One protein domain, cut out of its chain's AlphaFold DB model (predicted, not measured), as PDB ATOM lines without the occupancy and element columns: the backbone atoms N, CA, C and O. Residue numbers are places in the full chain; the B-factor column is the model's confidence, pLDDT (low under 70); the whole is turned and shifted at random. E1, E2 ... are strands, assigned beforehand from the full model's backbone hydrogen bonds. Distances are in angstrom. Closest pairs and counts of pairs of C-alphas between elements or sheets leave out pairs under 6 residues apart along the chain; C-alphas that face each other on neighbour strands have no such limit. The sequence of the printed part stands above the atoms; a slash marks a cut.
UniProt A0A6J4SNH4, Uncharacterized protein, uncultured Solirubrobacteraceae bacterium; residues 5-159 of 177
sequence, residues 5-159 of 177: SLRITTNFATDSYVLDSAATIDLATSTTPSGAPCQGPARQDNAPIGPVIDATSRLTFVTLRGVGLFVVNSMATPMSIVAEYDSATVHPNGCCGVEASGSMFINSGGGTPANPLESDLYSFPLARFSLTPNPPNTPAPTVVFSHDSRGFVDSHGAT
ATOM      1  N   SER A   5     266.276 222.550 161.441       84.38
ATOM      2  CA  SER A   5     265.978 222.724 160.020       84.38
ATOM      3  C   SER A   5     264.834 223.723 159.884       84.38
ATOM      4  O   SER A   5     263.754 223.515 160.446       84.38
ATOM      5  N   LEU A   6     265.096 224.834 159.197       90.75
ATOM      6  CA  LEU A   6     264.197 225.981 159.084       90.75
ATOM      7  C   LEU A   6     263.647 226.072 157.661       90.75
ATOM      8  O   LEU A   6     264.390 225.877 156.700       90.75
ATOM      9  N   ARG A   7     262.371 226.442 157.525       91.38
ATOM     10  CA  ARG A   7     261.785 226.821 156.236       91.38
ATOM     11  C   ARG A   7     261.605 228.332 156.182       91.38
ATOM     12  O   ARG A   7     261.031 228.916 157.097       91.38
ATOM     13  N   ILE A   8     262.077 228.951 155.105       91.50
ATOM     14  CA  ILE A   8     261.806 230.357 154.792       91.50
ATOM     15  C   ILE A   8     260.747 230.370 153.693       91.50
ATOM     16  O   ILE A   8     260.970 229.816 152.617       91.50
ATOM     17  N   THR A   9     259.589 230.962 153.966       91.19
ATOM     18  CA  THR A   9     258.572 231.216 152.946       91.19
ATOM     19  C   THR A   9     258.939 232.478 152.189       91.19
ATOM     20  O   THR A   9     259.342 233.481 152.780       91.19
ATOM     21  N   THR A  10     258.823 232.418 150.868       92.31
ATOM     22  CA  THR A  10     259.203 233.518 149.988       92.31
ATOM     23  C   THR A  10     258.009 233.972 149.163       92.31
ATOM     24  O   THR A  10     257.248 233.166 148.625       92.31
ATOM     25  N   ASN A  11     257.837 235.284 149.058       94.19
ATOM     26  CA  ASN A  11     256.946 235.914 148.098       94.19
ATOM     27  C   ASN A  11     257.760 236.913 147.282       94.19
ATOM     28  O   ASN A  11     257.992 238.042 147.710       94.19
ATOM     29  N   PHE A  12     258.181 236.483 146.095       94.25
ATOM     30  CA  PHE A  12     259.004 237.297 145.203       94.25
ATOM     31  C   PHE A  12     258.252 238.494 144.610       94.25
ATOM     32  O   PHE A  12     258.879 239.494 144.282       94.25
ATOM     33  N   ALA A  13     256.919 238.435 144.503       96.75
ATOM     34  CA  ALA A  13     256.132 239.562 144.000       96.75
ATOM     35  C   ALA A  13     256.132 240.749 144.978       96.75
ATOM     36  O   ALA A  13     255.983 241.893 144.557       96.75
ATOM     37  N   THR A  14     256.302 240.476 146.274       96.75
ATOM     38  CA  THR A  14     256.327 241.490 147.338       96.75
ATOM     39  C   THR A  14     257.678 241.585 148.046       96.75
ATOM     40  O   THR A  14     257.740 242.191 149.110       96.75
ATOM     41  N   ASP A  15     258.717 240.936 147.517       96.38
ATOM     42  CA  ASP A  15     260.055 240.831 148.119       96.38
ATOM     43  C   ASP A  15     260.042 240.462 149.621       96.38
ATOM     44  O   ASP A  15     260.687 241.085 150.461       96.38
ATOM     45  N   SER A  16     259.235 239.459 149.985       96.31
ATOM     46  CA  SER A  16     259.056 239.034 151.378       96.31
ATOM     47  C   SER A  16     259.679 237.666 151.638       96.31
ATOM     48  O   SER A  16     259.458 236.727 150.873       96.31
ATOM     49  N   TYR A  17     260.410 237.550 152.750       95.44
ATOM     50  CA  TYR A  17     261.077 236.331 153.210       95.44
ATOM     51  C   TYR A  17     260.789 236.164 154.699       95.44
ATOM     52  O   TYR A  17     261.264 236.950 155.521       95.44
ATOM     53  N   VAL A  18     259.979 235.174 155.058       95.44
ATOM     54  CA  VAL A  18     259.505 234.988 156.434       95.44
ATOM     55  C   VAL A  18     259.923 233.617 156.937       95.44
ATOM     56  O   VAL A  18     259.744 232.608 156.261       95.44
ATOM     57  N   LEU A  19     260.484 233.566 158.146       93.88
ATOM     58  CA  LEU A  19     260.722 232.298 158.824       93.88
ATOM     59  C   LEU A  19     259.379 231.644 159.168       93.88
ATOM     60  O   LEU A  19     258.607 232.182 159.962       93.88
ATOM     61  N   ASP A  20     259.135 230.459 158.623       94.12
ATOM     62  CA  ASP A  20     257.991 229.632 158.983       94.12
ATOM     63  C   ASP A  20     258.321 228.811 160.234       94.12
ATOM     64  O   ASP A  20     258.867 227.701 160.190       94.12
ATOM     65  N   SER A  21     258.020 229.399 161.390       92.81
ATOM     66  CA  SER A  21     258.257 228.769 162.688       92.81
ATOM     67  C   SER A  21     257.413 227.509 162.891       92.81
ATOM     68  O   SER A  21     257.876 226.590 163.562       92.81
ATOM     69  N   ALA A  22     256.225 227.421 162.280       94.44
ATOM     70  CA  ALA A  22     255.353 226.250 162.373       94.44
ATOM     71  C   ALA A  22     255.894 225.051 161.578       94.44
ATOM     72  O   ALA A  22     255.596 223.903 161.903       94.44
ATOM     73  N   ALA A  23     256.704 225.306 160.550       93.88
ATOM     74  CA  ALA A  23     257.356 224.277 159.748       93.88
ATOM     75  C   ALA A  23     258.661 223.742 160.354       93.88
ATOM     76  O   ALA A  23     259.137 222.687 159.940       93.88
ATOM     77  N   THR A  24     259.261 224.472 161.294       90.62
ATOM     78  CA  THR A  24     260.608 224.197 161.810       90.62
ATOM     79  C   THR A  24     260.705 222.837 162.510       90.62
ATOM     80  O   THR A  24     259.886 222.514 163.367       90.62
ATOM     81  N   ILE A  25     261.764 222.075 162.208       91.44
ATOM     82  CA  ILE A  25     262.136 220.862 162.956       91.44
ATOM     83  C   ILE A  25     263.263 221.214 163.924       91.44
ATOM     84  O   ILE A  25     264.324 221.686 163.501       91.44
ATOM     85  N   ASP A  26     263.065 220.936 165.215       91.88
ATOM     86  CA  ASP A  26     264.131 221.009 166.217       91.88
ATOM     87  C   ASP A  26     264.857 219.659 166.314       91.88
ATOM     88  O   ASP A  26     264.371 218.711 166.927       91.88
ATOM     89  N   LEU A  27     266.020 219.543 165.673       90.69
ATOM     90  CA  LEU A  27     266.813 218.309 165.649       90.69
ATOM     91  C   LEU A  27     267.501 218.035 166.991       90.69
ATOM     92  O   LEU A  27     267.932 216.911 167.226       90.69
ATOM     93  N   ALA A  28     267.586 219.024 167.885       89.81
ATOM     94  CA  ALA A  28     268.180 218.827 169.202       89.81
ATOM     95  C   ALA A  28     267.269 218.031 170.151       89.81
ATOM     96  O   ALA A  28     267.770 217.422 171.094       89.81
ATOM     97  N   THR A  29     265.952 218.047 169.925       89.75
ATOM     98  CA  THR A  29     264.956 217.433 170.824       89.75
ATOM     99  C   THR A  29     263.994 216.468 170.133       89.75
ATOM    100  O   THR A  29     263.273 215.747 170.819       89.75
ATOM    101  N   SER A  30     263.962 216.436 168.800       92.56
ATOM    102  CA  SER A  30     263.091 215.528 168.048       92.56
ATOM    103  C   SER A  30     263.610 214.092 168.005       92.56
ATOM    104  O   SER A  30     264.775 213.793 168.290       92.56
ATOM    105  N   THR A  31     262.711 213.198 167.605       95.31
ATOM    106  CA  THR A  31     263.020 211.815 167.258       95.31
ATOM    107  C   THR A  31     262.858 211.590 165.762       95.31
ATOM    108  O   THR A  31     262.009 212.201 165.108       95.31
ATOM    109  N   THR A  32     263.648 210.671 165.231       95.00
ATOM    110  CA  THR A  32     263.489 210.139 163.886       95.00
ATOM    111  C   THR A  32     262.247 209.242 163.812       95.00
ATOM    112  O   THR A  32     261.667 208.893 164.848       95.00
ATOM    113  N   PRO A  33     261.806 208.841 162.607       94.75
ATOM    114  CA  PRO A  33     260.633 207.984 162.464       94.75
ATOM    115  C   PRO A  33     260.763 206.605 163.117       94.75
ATOM    116  O   PRO A  33     259.755 206.056 163.556       94.75
ATOM    117  N   SER A  34     261.976 206.055 163.234       95.00
ATOM    118  CA  SER A  34     262.221 204.828 164.008       95.00
ATOM    119  C   SER A  34     262.204 205.030 165.527       95.00
ATOM    120  O   SER A  34     262.339 204.064 166.276       95.00
ATOM    121  N   GLY A  35     262.033 206.268 166.000       95.12
ATOM    122  CA  GLY A  35     262.033 206.626 167.417       95.12
ATOM    123  C   GLY A  35     263.419 206.920 167.993       95.12
ATOM    124  O   GLY A  35     263.529 207.198 169.187       95.12
ATOM    125  N   ALA A  36     264.481 206.890 167.182       93.75
ATOM    126  CA  ALA A  36     265.817 207.253 167.643       93.75
ATOM    127  C   ALA A  36     265.928 208.775 167.869       93.75
ATOM    128  O   ALA A  36     265.304 209.552 167.147       93.75
ATOM    129  N   PRO A  37     266.735 209.252 168.829       93.94
ATOM    130  CA  PRO A  37     266.992 210.683 168.970       93.94
ATOM    131  C   PRO A  37     267.661 211.267 167.717       93.94
ATOM    132  O   PRO A  37     268.653 210.721 167.226       93.94
ATOM    133  N   CYS A  38     267.171 212.412 167.232       93.88
ATOM    134  CA  CYS A  38     267.820 213.154 166.143       93.88
ATOM    135  C   CYS A  38     269.203 213.692 166.554       93.88
ATOM    136  O   CYS A  38     270.081 213.834 165.705       93.88
ATOM    137  N   GLN A  39     269.404 213.932 167.850       92.31
ATOM    138  CA  GLN A  39     270.670 214.286 168.485       92.31
ATOM    139  C   GLN A  39     270.850 213.403 169.727       92.31
ATOM    140  O   GLN A  39     269.973 213.347 170.587       92.31
ATOM    141  N   GLY A  40     271.991 212.727 169.855       89.81
ATOM    142  CA  GLY A  40     272.261 211.844 170.996       89.81
ATOM    143  C   GLY A  40     273.615 211.144 170.893       89.81
ATOM    144  O   GLY A  40     274.387 211.463 169.998       89.81
ATOM    145  N   PRO A  41     273.930 210.170 171.761       88.19
ATOM    146  CA  PRO A  41     275.220 209.471 171.718       88.19
ATOM    147  C   PRO A  41     275.518 208.788 170.373       88.19
ATOM    148  O   PRO A  41     276.649 208.826 169.908       88.19
ATOM    149  N   ALA A  42     274.498 208.222 169.717       86.19
ATOM    150  CA  ALA A  42     274.626 207.621 168.384       86.19
ATOM    151  C   ALA A  42     274.642 208.655 167.239       86.19
ATOM    152  O   ALA A  42     274.943 208.314 166.100       86.19
ATOM    153  N   ARG A  43     274.291 209.912 167.540       87.88
ATOM    154  CA  ARG A  43     274.239 211.041 166.609       87.88
ATOM    155  C   ARG A  43     274.843 212.280 167.282       87.88
ATOM    156  O   ARG A  43     274.137 213.244 167.590       87.88
ATOM    157  N   GLN A  44     276.126 212.204 167.633       86.94
ATOM    158  CA  GLN A  44     276.812 213.291 168.330       86.94
ATOM    159  C   GLN A  44     277.119 214.423 167.349       86.94
ATOM    160  O   GLN A  44     277.600 214.175 166.254       86.94
ATOM    161  N   ASP A  45     276.854 215.664 167.758       87.00
ATOM    162  CA  ASP A  45     277.035 216.852 166.910       87.00
ATOM    163  C   ASP A  45     276.322 216.757 165.544       87.00
ATOM    164  O   ASP A  45     276.859 217.090 164.495       87.00
ATOM    165  N   ASN A  46     275.075 216.291 165.544       89.00
ATOM    166  CA  ASN A  46     274.315 215.955 164.346       89.00
ATOM    167  C   ASN A  46     273.649 217.164 163.673       89.00
ATOM    168  O   ASN A  46     272.514 217.101 163.199       89.00
ATOM    169  N   ALA A  47     274.342 218.300 163.663       90.62
ATOM    170  CA  ALA A  47     273.849 219.492 163.002       90.62
ATOM    171  C   ALA A  47     273.730 219.262 161.480       90.62
ATOM    172  O   ALA A  47     274.588 218.593 160.893       90.62
ATOM    173  N   PRO A  48     272.699 219.834 160.836       92.00
ATOM    174  CA  PRO A  48     272.531 219.742 159.392       92.00
ATOM    175  C   PRO A  48     273.651 220.509 158.677       92.00
ATOM    176  O   PRO A  48     274.017 221.605 159.110       92.00
ATOM    177  N   ILE A  49     274.198 219.936 157.604       89.69
ATOM    178  CA  ILE A  49     275.298 220.544 156.838       89.69
ATOM    179  C   ILE A  49     274.767 221.393 155.688       89.69
ATOM    180  O   ILE A  49     274.959 222.606 155.678       89.69
ATOM    181  N   GLY A  50     274.065 220.774 154.740       84.75
ATOM    182  CA  GLY A  50     273.503 221.463 153.584       84.75
ATOM    183  C   GLY A  50     272.239 220.764 153.089       84.75
ATOM    184  O   GLY A  50     272.264 219.543 152.928       84.75
ATOM    185  N   PRO A  51     271.130 221.494 152.871       90.94
ATOM    186  CA  PRO A  51     269.945 220.930 152.242       90.94
ATOM    187  C   PRO A  51     270.145 220.804 150.726       90.94
ATOM    188  O   PRO A  51     270.405 221.794 150.044       90.94
ATOM    189  N   VAL A  52     269.959 219.598 150.194       94.62
ATOM    190  CA  VAL A  52     269.848 219.329 148.755       94.62
ATOM    191  C   VAL A  52     268.395 218.996 148.453       94.62
ATOM    192  O   VAL A  52     267.846 218.033 148.982       94.62
ATOM    193  N   ILE A  53     267.757 219.818 147.630       94.62
ATOM    194  CA  ILE A  53     266.309 219.791 147.419       94.62
ATOM    195  C   ILE A  53     266.020 219.157 146.055       94.62
ATOM    196  O   ILE A  53     266.683 219.484 145.071       94.62
ATOM    197  N   ASP A  54     265.049 218.247 146.002       95.31
ATOM    198  CA  ASP A  54     264.574 217.669 144.744       95.31
ATOM    199  C   ASP A  54     263.874 218.720 143.863       95.31
ATOM    200  O   ASP A  54     263.405 219.762 144.328       95.31
ATOM    201  N   ALA A  55     263.765 218.451 142.566       94.62
ATOM    202  CA  ALA A  55     263.176 219.371 141.597       94.62
ATOM    203  C   ALA A  55     261.704 219.697 141.903       94.62
ATOM    204  O   ALA A  55     261.184 220.718 141.454       94.62
ATOM    205  N   THR A  56     261.028 218.850 142.687       93.25
ATOM    206  CA  THR A  56     259.641 219.068 143.120       93.25
ATOM    207  C   THR A  56     259.516 219.895 144.401       93.25
ATOM    208  O   THR A  56     258.401 220.224 144.801       93.25
ATOM    209  N   SER A  57     260.638 220.262 145.037       92.38
ATOM    210  CA  SER A  57     260.703 220.938 146.345       92.38
ATOM    211  C   SER A  57     260.065 220.161 147.502       92.38
ATOM    212  O   SER A  57     259.834 220.712 148.581       92.38
ATOM    213  N   ARG A  58     259.773 218.876 147.294       93.44
ATOM    214  CA  ARG A  58     259.099 218.010 148.256       93.44
ATOM    215  C   ARG A  58     260.095 217.353 149.193       93.44
ATOM    216  O   ARG A  58     259.842 217.306 150.395       93.44
ATOM    217  N   LEU A  59     261.185 216.819 148.652       96.88
ATOM    218  CA  LEU A  59     262.176 216.046 149.392       96.88
ATOM    219  C   LEU A  59     263.462 216.851 149.537       96.88
ATOM    220  O   LEU A  59     264.078 217.237 148.547       96.88
ATOM    221  N   THR A  60     263.893 217.037 150.778       96.12
ATOM    222  CA  THR A  60     265.176 217.656 151.103       96.12
ATOM    223  C   THR A  60     266.087 216.625 151.744       96.12
ATOM    224  O   THR A  60     265.791 216.106 152.820       96.12
ATOM    225  N   PHE A  61     267.201 216.339 151.087       97.06
ATOM    226  CA  PHE A  61     268.270 215.472 151.555       97.06
ATOM    227  C   PHE A  61     269.255 216.314 152.359       97.06
ATOM    228  O   PHE A  61     269.766 217.321 151.874       97.06
ATOM    229  N   VAL A  62     269.499 215.924 153.602       95.38
ATOM    230  CA  VAL A  62     270.326 216.680 154.539       95.38
ATOM    231  C   VAL A  62     271.335 215.726 155.142       95.38
ATOM    232  O   VAL A  62     270.979 214.927 156.009       95.38
ATOM    233  N   THR A  63     272.589 215.796 154.697       94.25
ATOM    234  CA  THR A  63     273.651 215.128 155.453       94.25
ATOM    235  C   THR A  63     273.869 215.856 156.772       94.25
ATOM    236  O   THR A  63     273.594 217.057 156.921       94.25
ATOM    237  N   LEU A  64     274.359 215.108 157.746       93.19
ATOM    238  CA  LEU A  64     274.541 215.592 159.099       93.19
ATOM    239  C   LEU A  64     276.023 215.523 159.446       93.19
ATOM    240  O   LEU A  64     276.750 214.662 158.950       93.19
ATOM    241  N   ARG A  65     276.485 216.442 160.296       89.94
ATOM    242  CA  ARG A  65     277.908 216.511 160.654       89.94
ATOM    243  C   ARG A  65     278.367 215.297 161.451       89.94
ATOM    244  O   ARG A  65     279.466 214.795 161.246       89.94
ATOM    245  N   GLY A  66     277.506 214.856 162.362       83.25
ATOM    246  CA  GLY A  66     277.753 213.703 163.211       83.25
ATOM    247  C   GLY A  66     277.654 212.387 162.455       83.25
ATOM    248  O   GLY A  66     278.537 211.542 162.571       83.25
ATOM    249  N   VAL A  67     276.554 212.185 161.720       87.50
ATOM    250  CA  VAL A  67     276.230 210.864 161.170       87.50
ATOM    251  C   VAL A  67     275.195 210.917 160.049       87.50
ATOM    252  O   VAL A  67     274.075 211.385 160.247       87.50
ATOM    253  N   GLY A  68     275.506 210.298 158.913       93.81
ATOM    254  CA  GLY A  68     274.500 209.929 157.924       93.81
ATOM    255  C   GLY A  68     273.709 211.094 157.338       93.81
ATOM    256  O   GLY A  68     274.224 212.190 157.104       93.81
ATOM    257  N   LEU A  69     272.436 210.812 157.058       96.38
ATOM    258  CA  LEU A  69     271.558 211.669 156.269       96.38
ATOM    259  C   LEU A  69     270.106 211.554 156.744       96.38
ATOM    260  O   LEU A  69     269.635 210.468 157.092       96.38
ATOM    261  N   PHE A  70     269.369 212.662 156.702       96.88
ATOM    262  CA  PHE A  70     267.908 212.672 156.768       96.88
ATOM    263  C   PHE A  70     267.307 213.087 155.430       96.88
ATOM    264  O   PHE A  70     267.827 213.972 154.754       96.88
ATOM    265  N   VAL A  71     266.179 212.476 155.075       97.50
ATOM    266  CA  VAL A  71     265.307 212.977 154.009       97.50
ATOM    267  C   VAL A  71     264.080 213.573 154.668       97.50
ATOM    268  O   VAL A  71     263.397 212.904 155.442       97.50
ATOM    269  N   VAL A  72     263.816 214.839 154.377       96.94
ATOM    270  CA  VAL A  72     262.751 215.635 154.984       96.94
ATOM    271  C   VAL A  72     261.694 215.950 153.933       96.94
ATOM    272  O   VAL A  72     262.023 216.387 152.834       96.94
ATOM    273  N   ASN A  73     260.419 215.768 154.274       96.00
ATOM    274  CA  ASN A  73     259.321 216.382 153.540       96.00
ATOM    275  C   ASN A  73     259.253 217.869 153.904       96.00
ATOM    276  O   ASN A  73     258.701 218.243 154.944       96.00
ATOM    277  N   SER A  74     259.813 218.715 153.046       93.25
ATOM    278  CA  SER A  74     259.918 220.156 153.293       93.25
ATOM    279  C   SER A  74     258.639 220.932 153.003       93.25
ATOM    280  O   SER A  74     258.534 222.093 153.397       93.25
ATOM    281  N   MET A  75     257.646 220.310 152.361       92.38
ATOM    282  CA  MET A  75     256.357 220.946 152.069       92.38
ATOM    283  C   MET A  75     255.316 220.747 153.176       92.38
ATOM    284  O   MET A  75     254.346 221.498 153.232       92.38
ATOM    285  N   ALA A  76     255.505 219.782 154.082       93.69
ATOM    286  CA  ALA A  76     254.612 219.606 155.226       93.69
ATOM    287  C   ALA A  76     254.760 220.739 156.261       93.69
ATOM    288  O   ALA A  76     255.799 221.397 156.343       93.69
ATOM    289  N   THR A  77     253.709 220.952 157.055       94.06
ATOM    290  CA  THR A  77     253.727 221.833 158.231       94.06
ATOM    291  C   THR A  77     253.153 221.055 159.421       94.06
ATOM    292  O   THR A  77     251.948 220.793 159.421       94.06
ATOM    293  N   PRO A  78     253.973 220.664 160.417       93.06
ATOM    294  CA  PRO A  78     255.434 220.815 160.470       93.06
ATOM    295  C   PRO A  78     256.150 220.021 159.364       93.06
ATOM    296  O   PRO A  78     255.597 219.042 158.856       93.06
ATOM    297  N   MET A  79     257.376 220.415 158.990       95.56
ATOM    298  CA  MET A  79     258.217 219.543 158.160       95.56
ATOM    299  C   MET A  79     258.460 218.226 158.912       95.56
ATOM    300  O   MET A  79     258.497 218.202 160.144       95.56
ATOM    301  N   SER A  80     258.652 217.126 158.187       95.12
ATOM    302  CA  SER A  80     258.817 215.803 158.800       95.12
ATOM    303  C   SER A  80     259.936 214.995 158.158       95.12
ATOM    304  O   SER A  80     260.174 215.084 156.957       95.12
ATOM    305  N   ILE A  81     260.628 214.183 158.958       97.00
ATOM    306  CA  ILE A  81     261.614 213.221 158.459       97.00
ATOM    307  C   ILE A  81     260.851 212.040 157.841       97.00
ATOM    308  O   ILE A  81     259.983 211.456 158.487       97.00
ATOM    309  N   VAL A  82     261.168 211.691 156.594       97.50
ATOM    310  CA  VAL A  82     260.546 210.584 155.839       97.50
ATOM    311  C   VAL A  82     261.519 209.445 155.525       97.50
ATOM    312  O   VAL A  82     261.095 208.367 155.109       97.50
ATOM    313  N   ALA A  83     262.817 209.652 155.730       97.81
ATOM    314  CA  ALA A  83     263.812 208.586 155.769       97.81
ATOM    315  C   ALA A  83     265.015 209.014 156.611       97.81
ATOM    316  O   ALA A  83     265.328 210.204 156.715       97.81
ATOM    317  N   GLU A  84     265.701 208.030 157.179       97.00
ATOM    318  CA  GLU A  84     266.891 208.231 157.995       97.00
ATOM    319  C   GLU A  84     267.979 207.226 157.637       97.00
ATOM    320  O   GLU A  84     267.692 206.053 157.394       97.00
ATOM    321  N   TYR A  85     269.222 207.703 157.634       96.81
ATOM    322  CA  TYR A  85     270.405 206.916 157.324       96.81
ATOM    323  C   TYR A  85     271.437 207.059 158.445       96.81
ATOM    324  O   TYR A  85     271.593 208.137 159.036       96.81
ATOM    325  N   ASP A  86     272.097 205.958 158.781       94.62
ATOM    326  CA  ASP A  86     273.231 205.922 159.708       94.62
ATOM    327  C   ASP A  86     274.578 206.122 158.985       94.62
ATOM    328  O   ASP A  86     274.627 206.232 157.759       94.62
ATOM    329  N   SER A  87     275.672 206.183 159.752       90.38
ATOM    330  CA  SER A  87     277.036 206.367 159.225       90.38
ATOM    331  C   SER A  87     277.575 205.143 158.505       90.38
ATOM    332  O   SER A  87     278.525 205.279 157.748       90.38
ATOM    333  N   ALA A  88     277.010 203.958 158.743       92.25
ATOM    334  CA  ALA A  88     277.403 202.759 158.014       92.25
ATOM    335  C   ALA A  88     276.818 202.754 156.594       92.25
ATOM    336  O   ALA A  88     277.350 202.087 155.711       92.25
ATOM    337  N   THR A  89     275.725 203.489 156.376       95.69
ATOM    338  CA  THR A  89     275.034 203.562 155.087       95.69
ATOM    339  C   THR A  89     275.422 204.799 154.284       95.69
ATOM    340  O   THR A  89     275.571 204.708 153.068       95.69
ATOM    341  N   VAL A  90     275.559 205.956 154.937       95.00
ATOM    342  CA  VAL A  90     275.932 207.230 154.304       95.00
ATOM    343  C   VAL A  90     276.947 207.929 155.199       95.00
ATOM    344  O   VAL A  90     276.690 208.137 156.384       95.00
ATOM    345  N   HIS A  91     278.099 208.312 154.662       92.62
ATOM    346  CA  HIS A  91     279.076 209.083 155.430       92.62
ATOM    347  C   HIS A  91     278.553 210.505 155.750       92.62
ATOM    348  O   HIS A  91     277.641 211.006 155.089       92.62
ATOM    349  N   PRO A  92     279.048 211.165 156.813       90.75
ATOM    350  CA  PRO A  92     278.582 212.501 157.195       90.75
ATOM    351  C   PRO A  92     279.101 213.594 156.239       90.75
ATOM    352  O   PRO A  92     279.841 213.321 155.301       90.75
ATOM    353  N   ASN A  93     278.771 214.862 156.508       89.06
ATOM    354  CA  ASN A  93     279.484 216.034 155.954       89.06
ATOM    355  C   ASN A  93     279.371 216.320 154.443       89.06
ATOM    356  O   ASN A  93     280.171 217.066 153.884       89.06
ATOM    357  N   GLY A  94     278.321 215.837 153.786       88.38
ATOM    358  CA  GLY A  94     277.974 216.227 152.416       88.38
ATOM    359  C   GLY A  94     277.245 217.567 152.283       88.38
ATOM    360  O   GLY A  94     276.310 217.855 153.030       88.38
ATOM    361  N   CYS A  95     277.603 218.382 151.297       87.12
ATOM    362  CA  CYS A  95     276.988 219.704 151.097       87.12
ATOM    363  C   CYS A  95     276.345 219.900 149.719       87.12
ATOM    364  O   CYS A  95     275.653 220.893 149.506       87.12
ATOM    365  N   CYS A  96     276.580 218.986 148.785       88.62
ATOM    366  CA  CYS A  96     276.214 219.117 147.387       88.62
ATOM    367  C   CYS A  96     275.396 217.911 146.918       88.62
ATOM    368  O   CYS A  96     275.497 216.786 147.412       88.62
ATOM    369  N   GLY A  97     274.593 218.151 145.893       91.12
ATOM    370  CA  GLY A  97     273.896 217.087 145.210       91.12
ATOM    371  C   GLY A  97     273.182 217.579 143.971       91.12
ATOM    372  O   GLY A  97     273.058 218.781 143.738       91.12
ATOM    373  N   VAL A  98     272.777 216.626 143.145       92.12
ATOM    374  CA  VAL A  98     272.170 216.874 141.841       92.12
ATOM    375  C   VAL A  98     271.078 215.844 141.620       92.12
ATOM    376  O   VAL A  98     271.311 214.646 141.766       92.12
ATOM    377  N   GLU A  99     269.898 216.296 141.216       94.25
ATOM    378  CA  GLU A  99     268.881 215.405 140.675       94.25
ATOM    379  C   GLU A  99     269.165 215.119 139.195       94.25
ATOM    380  O   GLU A  99     269.306 216.041 138.389       94.25
ATOM    381  N   ALA A 100     269.233 213.842 138.823       91.88
ATOM    382  CA  ALA A 100     269.332 213.417 137.432       91.88
ATOM    383  C   ALA A 100     268.736 212.017 137.242       91.88
ATOM    384  O   ALA A 100     268.886 211.137 138.087       91.88
ATOM    385  N   SER A 101     268.070 211.798 136.105       91.75
ATOM    386  CA  SER A 101     267.561 210.478 135.695       91.75
ATOM    387  C   SER A 101     266.704 209.758 136.754       91.75
ATOM    388  O   SER A 101     266.760 208.537 136.877       91.75
ATOM    389  N   GLY A 102     265.905 210.502 137.530       94.25
ATOM    390  CA  GLY A 102     265.038 209.945 138.581       94.25
ATOM    391  C   GLY A 102     265.755 209.586 139.888       94.25
ATOM    392  O   GLY A 102     265.144 208.982 140.775       94.25
ATOM    393  N   SER A 103     267.023 209.972 140.021       96.06
ATOM    394  CA  SER A 103     267.827 209.794 141.223       96.06
ATOM    395  C   SER A 103     268.296 211.130 141.777       96.06
ATOM    396  O   SER A 103     268.589 212.062 141.029       96.06
ATOM    397  N   MET A 104     268.428 211.192 143.098       96.38
ATOM    398  CA  MET A 104     269.179 212.237 143.775       96.38
ATOM    399  C   MET A 104     270.594 211.735 144.044       96.38
ATOM    400  O   MET A 104     270.777 210.735 144.740       96.38
ATOM    401  N   PHE A 105     271.587 212.427 143.501       95.00
ATOM    402  CA  PHE A 105     272.995 212.173 143.767       95.00
ATOM    403  C   PHE A 105     273.452 213.066 144.912       95.00
ATOM    404  O   PHE A 105     273.319 214.281 144.814       95.00
ATOM    405  N   ILE A 106     273.988 212.478 145.975       94.69
ATOM    406  CA  ILE A 106     274.453 213.192 147.168       94.69
ATOM    407  C   ILE A 106     275.910 212.843 147.397       94.69
ATOM    408  O   ILE A 106     276.256 211.660 147.453       94.69
ATOM    409  N   ASN A 107     276.755 213.862 147.533       91.88
ATOM    410  CA  ASN A 107     278.106 213.631 148.013       91.88
ATOM    411  C   ASN A 107     278.128 213.579 149.531       91.88
ATOM    412  O   ASN A 107     277.312 214.225 150.185       91.88
ATOM    413  N   SER A 108     279.099 212.875 150.083       90.88
ATOM    414  CA  SER A 108     279.428 212.965 151.498       90.88
ATOM    415  C   SER A 108     280.867 212.539 151.745       90.88
ATOM    416  O   SER A 108     281.584 212.189 150.808       90.88
ATOM    417  N   GLY A 109     281.271 212.588 153.008       87.88
ATOM    418  CA  GLY A 109     282.585 212.184 153.464       87.88
ATOM    419  C   GLY A 109     283.265 213.258 154.305       87.88
ATOM    420  O   GLY A 109     283.080 214.461 154.111       87.88
ATOM    421  N   GLY A 110     284.105 212.805 155.229       84.12
ATOM    422  CA  GLY A 110     285.114 213.644 155.865       84.12
ATOM    423  C   GLY A 110     284.586 214.481 157.030       84.12
ATOM    424  O   GLY A 110     283.666 214.079 157.743       84.12
ATOM    425  N   GLY A 111     285.199 215.647 157.264       77.94
ATOM    426  CA  GLY A 111     284.767 216.615 158.282       77.94
ATOM    427  C   GLY A 111     285.042 216.226 159.740       77.94
ATOM    428  O   GLY A 111     284.551 216.892 160.652       77.94
ATOM    429  N   THR A 112     285.849 215.189 159.989       79.00
ATOM    430  CA  THR A 112     286.307 214.810 161.339       79.00
ATOM    431  C   THR A 112     287.822 214.994 161.481       79.00
ATOM    432  O   THR A 112     288.533 215.000 160.480       79.00
ATOM    433  N   PRO A 113     288.379 215.095 162.704       81.31
ATOM    434  CA  PRO A 113     289.833 215.177 162.875       81.31
ATOM    435  C   PRO A 113     290.599 213.967 162.314       81.31
ATOM    436  O   PRO A 113     291.721 214.122 161.844       81.31
ATOM    437  N   ALA A 114     290.002 212.771 162.367       82.00
ATOM    438  CA  ALA A 114     290.609 211.538 161.860       82.00
ATOM    439  C   ALA A 114     290.430 211.365 160.342       82.00
ATOM    440  O   ALA A 114     291.241 210.706 159.697       82.00
ATOM    441  N   ASN A 115     289.384 211.972 159.784       80.75
ATOM    442  CA  ASN A 115     289.068 211.966 158.365       80.75
ATOM    443  C   ASN A 115     288.622 213.380 157.944       80.75
ATOM    444  O   ASN A 115     287.421 213.665 157.916       80.75
ATOM    445  N   PRO A 116     289.568 214.314 157.731       82.50
ATOM    446  CA  PRO A 116     289.260 215.703 157.404       82.50
ATOM    447  C   PRO A 116     288.630 215.872 156.022       82.50
ATOM    448  O   PRO A 116     287.799 216.762 155.856       82.50
ATOM    449  N   LEU A 117     289.005 215.037 155.049       83.94
ATOM    450  CA  LEU A 117     288.537 215.111 153.666       83.94
ATOM    451  C   LEU A 117     288.236 213.704 153.159       83.94
ATOM    452  O   LEU A 117     289.106 212.840 153.207       83.94
ATOM    453  N   GLU A 118     287.051 213.513 152.606       86.94
ATOM    454  CA  GLU A 118     286.654 212.293 151.913       86.94
ATOM    455  C   GLU A 118     285.582 212.640 150.879       86.94
ATOM    456  O   GLU A 118     284.992 213.726 150.884       86.94
ATOM    457  N   SER A 119     285.414 211.729 149.929       89.19
ATOM    458  CA  SER A 119     284.654 211.941 148.714       89.19
ATOM    459  C   SER A 119     283.961 210.648 148.333       89.19
ATOM    460  O   SER A 119     284.541 209.794 147.661       89.19
ATOM    461  N   ASP A 120     282.700 210.552 148.718       91.56
ATOM    462  CA  ASP A 120     281.813 209.466 148.338       91.56
ATOM    463  C   ASP A 120     280.599 210.038 147.627       91.56
ATOM    464  O   ASP A 120     280.178 211.172 147.878       91.56
ATOM    465  N   LEU A 121     280.027 209.252 146.721       92.81
ATOM    466  CA  LEU A 121     278.840 209.640 145.975       92.81
ATOM    467  C   LEU A 121     277.793 208.544 146.064       92.81
ATOM    468  O   LEU A 121     278.020 207.406 145.653       92.81
ATOM    469  N   TYR A 122     276.615 208.925 146.535       95.69
ATOM    470  CA  TYR A 122     275.462 208.053 146.689       95.69
ATOM    471  C   TYR A 122     274.372 208.466 145.711       95.69
ATOM    472  O   TYR A 122     274.162 209.652 145.470       95.69
ATOM    473  N   SER A 123     273.651 207.491 145.171       96.62
ATOM    474  CA  SER A 123     272.463 207.688 144.344       96.62
ATOM    475  C   SER A 123     271.235 207.149 145.069       96.62
ATOM    476  O   SER A 123     271.156 205.954 145.370       96.62
ATOM    477  N   PHE A 124     270.250 208.013 145.290       98.19
ATOM    478  CA  PHE A 124     268.974 207.692 145.920       98.19
ATOM    479  C   PHE A 124     267.847 207.677 144.880       98.19
ATOM    480  O   PHE A 124     267.614 208.699 144.235       98.19
ATOM    481  N   PRO A 125     267.098 206.572 144.722       97.19
ATOM    482  CA  PRO A 125     266.009 206.505 143.750       97.19
ATOM    483  C   PRO A 125     264.784 207.292 144.244       97.19
ATOM    484  O   PRO A 125     264.080 206.846 145.153       97.19
ATOM    485  N   LEU A 126     264.478 208.436 143.624       96.94
ATOM    486  CA  LEU A 126     263.423 209.353 144.090       96.94
ATOM    487  C   LEU A 126     262.038 208.698 144.135       96.94
ATOM    488  O   LEU A 126     261.273 208.913 145.074       96.94
ATOM    489  N   ALA A 127     261.738 207.831 143.165       96.50
ATOM    490  CA  ALA A 127     260.463 207.116 143.080       96.50
ATOM    491  C   ALA A 127     260.203 206.145 144.249       96.50
ATOM    492  O   ALA A 127     259.088 205.651 144.396       96.50
ATOM    493  N   ARG A 128     261.218 205.836 145.068       96.62
ATOM    494  CA  ARG A 128     261.088 204.946 146.233       96.62
ATOM    495  C   ARG A 128     260.762 205.686 147.526       96.62
ATOM    496  O   ARG A 128     260.462 205.031 148.517       96.62
ATOM    497  N   PHE A 129     260.797 207.016 147.527       96.50
ATOM    498  CA  PHE A 129     260.381 207.801 148.681       96.50
ATOM    499  C   PHE A 129     258.883 208.088 148.627       96.50
ATOM    500  O   PHE A 129     258.329 208.455 147.590       96.50
ATOM    501  N   SER A 130     258.239 207.964 149.783       90.38
ATOM    502  CA  SER A 130     256.847 208.347 149.993       90.38
ATOM    503  C   SER A 130     256.752 209.352 151.144       90.38
ATOM    504  O   SER A 130     257.742 209.624 151.820       90.38
ATOM    505  N   LEU A 131     255.560 209.909 151.368       87.94
ATOM    506  CA  LEU A 131     255.307 210.778 152.523       87.94
ATOM    507  C   LEU A 131     255.107 209.990 153.825       87.94
ATOM    508  O   LEU A 131     255.113 210.576 154.906       87.94
ATOM    509  N   THR A 132     254.940 208.672 153.729       92.12
ATOM    510  CA  THR A 132     255.017 207.772 154.875       92.12
ATOM    511  C   THR A 132     256.488 207.496 155.173       92.12
ATOM    512  O   THR A 132     257.231 207.164 154.241       92.12
ATOM    513  N   PRO A 133     256.921 207.611 156.441       95.50
ATOM    514  CA  PRO A 133     258.300 207.340 156.788       95.50
ATOM    515  C   PRO A 133     258.742 205.933 156.404       95.50
ATOM    516  O   PRO A 133     258.038 204.951 156.644       95.50
ATOM    517  N   ASN A 134     259.929 205.851 155.819       96.00
ATOM    518  CA  ASN A 134     260.576 204.590 155.516       96.00
ATOM    519  C   ASN A 134     261.225 204.000 156.775       96.00
ATOM    520  O   ASN A 134     261.610 204.751 157.679       96.00
ATOM    521  N   PRO A 135     261.416 202.670 156.824       97.00
ATOM    522  CA  PRO A 135     262.327 202.060 157.782       97.00
ATOM    523  C   PRO A 135     263.740 202.670 157.693       97.00
ATOM    524  O   PRO A 135     264.102 203.226 156.649       97.00
ATOM    525  N   PRO A 136     264.566 202.532 158.744       97.00
ATOM    526  CA  PRO A 136     265.964 202.949 158.697       97.00
ATOM    527  C   PRO A 136     266.700 202.421 157.462       97.00
ATOM    528  O   PRO A 136     266.471 201.291 157.019       97.00
ATOM    529  N   ASN A 137     267.582 203.254 156.907       97.62
ATOM    530  CA  ASN A 137     268.424 202.955 155.748       97.62
ATOM    531  C   ASN A 137     267.632 202.538 154.490       97.62
ATOM    532  O   ASN A 137     268.133 201.795 153.644       97.62
ATOM    533  N   THR A 138     266.383 203.006 154.363       97.50
ATOM    534  CA  THR A 138     265.474 202.659 153.262       97.50
ATOM    535  C   THR A 138     264.922 203.917 152.575       97.50
ATOM    536  O   THR A 138     264.465 204.831 153.265       97.50
ATOM    537  N   PRO A 139     264.875 203.964 151.228       97.38
ATOM    538  CA  PRO A 139     265.489 203.026 150.281       97.38
ATOM    539  C   PRO A 139     267.018 202.996 150.394       97.38
ATOM    540  O   PRO A 139     267.650 204.031 150.555       97.38
ATOM    541  N   ALA A 140     267.616 201.811 150.250       97.62
ATOM    542  CA  ALA A 140     269.070 201.698 150.257       97.62
ATOM    543  C   ALA A 140     269.676 202.523 149.099       97.62
ATOM    544  O   ALA A 140     269.242 202.351 147.950       97.62
ATOM    545  N   PRO A 141     270.647 203.416 149.367       97.56
ATOM    546  CA  PRO A 141     271.341 204.129 148.309       97.56
ATOM    547  C   PRO A 141     272.225 203.177 147.506       97.56
ATOM    548  O   PRO A 141     272.718 202.168 148.008       97.56
ATOM    549  N   THR A 142     272.476 203.532 146.252       97.31
ATOM    550  CA  THR A 142     273.567 202.933 145.479       97.31
ATOM    551  C   THR A 142     274.826 203.761 145.692       97.31
ATOM    552  O   THR A 142     274.811 204.960 145.424       97.31
ATOM    553  N   VAL A 143     275.916 203.137 146.135       95.25
ATOM    554  CA  VAL A 143     277.238 203.780 146.149       95.25
ATOM    555  C   VAL A 143     277.737 203.857 144.707       95.25
ATOM    556  O   VAL A 143     277.961 202.832 144.068       95.25
ATOM    557  N   VAL A 144     277.863 205.070 144.175       93.56
ATOM    558  CA  VAL A 144     278.383 205.329 142.823       93.56
ATOM    559  C   VAL A 144     279.905 205.231 142.831       93.56
ATOM    560  O   VAL A 144     280.493 204.597 141.958       93.56
ATOM    561  N   PHE A 145     280.537 205.830 143.837       90.94
ATOM    562  CA  PHE A 145     281.934 205.609 144.186       90.94
ATOM    563  C   PHE A 145     282.149 205.904 145.671       90.94
ATOM    564  O   PHE A 145     281.372 206.647 146.272       90.94
ATOM    565  N   SER A 146     283.226 205.349 146.222       90.25
ATOM    566  CA  SER A 146     283.761 205.748 147.521       90.25
ATOM    567  C   SER A 146     285.281 205.882 147.445       90.25
ATOM    568  O   SER A 146     285.945 205.201 146.647       90.25
ATOM    569  N   HIS A 147     285.827 206.806 148.229       89.06
ATOM    570  CA  HIS A 147     287.257 207.102 148.282       89.06
ATOM    571  C   HIS A 147     287.913 206.766 149.623       89.06
ATOM    572  O   HIS A 147     289.076 207.124 149.812       89.06
ATOM    573  N   ASP A 148     287.264 205.976 150.478       85.31
ATOM    574  CA  ASP A 148     287.784 205.505 151.774       85.31
ATOM    575  C   ASP A 148     289.227 204.969 151.678       85.31
ATOM    576  O   ASP A 148     290.054 205.149 152.570       85.31
ATOM    577  N   SER A 149     289.555 204.312 150.560       84.06
ATOM    578  CA  SER A 149     290.869 203.699 150.312       84.06
ATOM    579  C   SER A 149     291.914 204.627 149.678       84.06
ATOM    580  O   SER A 149     293.085 204.256 149.586       84.06
ATOM    581  N   ARG A 150     291.526 205.822 149.217       75.75
ATOM    582  CA  ARG A 150     292.401 206.780 148.511       75.75
ATOM    583  C   ARG A 150     292.981 207.872 149.411       75.75
ATOM    584  O   ARG A 150     293.769 208.685 148.929       75.75
ATOM    585  N   GLY A 151     292.645 207.871 150.700       71.44
ATOM    586  CA  GLY A 151     293.026 208.932 151.627       71.44
ATOM    587  C   GLY A 151     292.218 210.209 151.383       71.44
ATOM    588  O   GLY A 151     291.067 210.157 150.966       71.44
ATOM    589  N   PHE A 152     292.821 211.367 151.650       80.25
ATOM    590  CA  PHE A 152     292.107 212.643 151.669       80.25
ATOM    591  C   PHE A 152     291.752 213.161 150.272       80.25
ATOM    592  O   PHE A 152     292.609 213.675 149.549       80.25
ATOM    593  N   VAL A 153     290.468 213.077 149.920       80.75
ATOM    594  CA  VAL A 153     289.905 213.588 148.662       80.75
ATOM    595  C   VAL A 153     288.795 214.584 148.977       80.75
ATOM    596  O   VAL A 153     287.922 214.315 149.786       80.75
ATOM    597  N   ASP A 154     288.843 215.746 148.340       77.25
ATOM    598  CA  ASP A 154     287.904 216.843 148.563       77.25
ATOM    599  C   ASP A 154     286.698 216.756 147.599       77.25
ATOM    600  O   ASP A 154     286.857 216.407 146.428       77.25
ATOM    601  N   SER A 155     285.484 217.063 148.068       70.00
ATOM    602  CA  SER A 155     284.251 217.090 147.263       70.00
ATOM    603  C   SER A 155     283.326 218.261 147.578       70.00
ATOM    604  O   SER A 155     282.116 218.104 147.681       70.00
ATOM    605  N   HIS A 156     283.859 219.476 147.667       72.44
ATOM    606  CA  HIS A 156     283.037 220.683 147.836       72.44
ATOM    607  C   HIS A 156     282.402 221.246 146.533       72.44
ATOM    608  O   HIS A 156     282.003 222.409 146.518       72.44
ATOM    609  N   GLY A 157     282.275 220.483 145.433       67.88
ATOM    610  CA  GLY A 157     281.531 220.961 144.246       67.88
ATOM    611  C   GLY A 157     281.098 219.924 143.197       67.88
ATOM    612  O   GLY A 157     281.938 219.354 142.506       67.88
ATOM    613  N   ALA A 158     279.785 219.735 143.027       71.81
ATOM    614  CA  ALA A 158     279.177 218.838 142.037       71.81
ATOM    615  C   ALA A 158     278.884 219.560 140.714       71.81
ATOM    616  O   ALA A 158     278.352 220.670 140.724       71.81
ATOM    617  N   THR A 159     279.109 218.906 139.573       73.94
ATOM    618  CA  THR A 159     278.511 219.324 138.296       73.94
ATOM    619  C   THR A 159     277.966 218.139 137.509       73.94
ATOM    620  O   THR A 159     278.585 217.080 137.443       73.94
TER     621      THR A 159
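Overview. This is residues 5 to 159 of the 177 residues of an uncharacterized protein of uncultured Solirubrobacteraceae bacterium (UniProt A0A6J4SNH4). With little regular structure, this domain is a small sandwich of two four-stranded sheets, E3 E4 E5 E6 and E7 E8 E9 E10, with hairpin E1 E2 at one end. The 155 printed residues hold ten named strands, E1 to E10 in order, all strand with 61 residues in them. Each sheet is an antiparallel meander, every strand beside the one before. It is compact, radius of gyration of the C-alphas 15.4 A, spanning 49 by 35 by 29 A.

Arrangement. Start at residues 5 to 11, E1, in a hairpin with E2, 16 to 26: N 9 and O 18 are 2.8 A apart. Next come E3, 48 to 53, E4, 59 to 64, E5, 69 to 73, and E6, 80 to 85; look at N 52 and O 61, 2.8 A, N 62 and O 70, 2.8 A, and N 71 and O 83, 2.9 A. Then E7, 97 to 100, E8, 103 to 108, E9, 120 to 125, and E10, 142 to 145, show N 98 and O 105, 2.9 A, N 106 and O 122, 2.9 A, and N 123 and O 142, 2.8 A. Between sheets, the closest C-alphas of E3 and E7 are Val 52 and Gly 97, 5.8 A.

Along the chain. Find C-alpha 5 at (265.978, 222.724, 160.020); E1 runs 19.9 A and E2 23.9 A. E10 ends at C-alpha 145, (281.934, 205.609, 144.186).

Size, cuts and confidence. The printed part has no cut. E2 to E3, E6 to E7, E8 to E9 and E9 to E10 are long links. Residue 157 is under 70 in pLDDT.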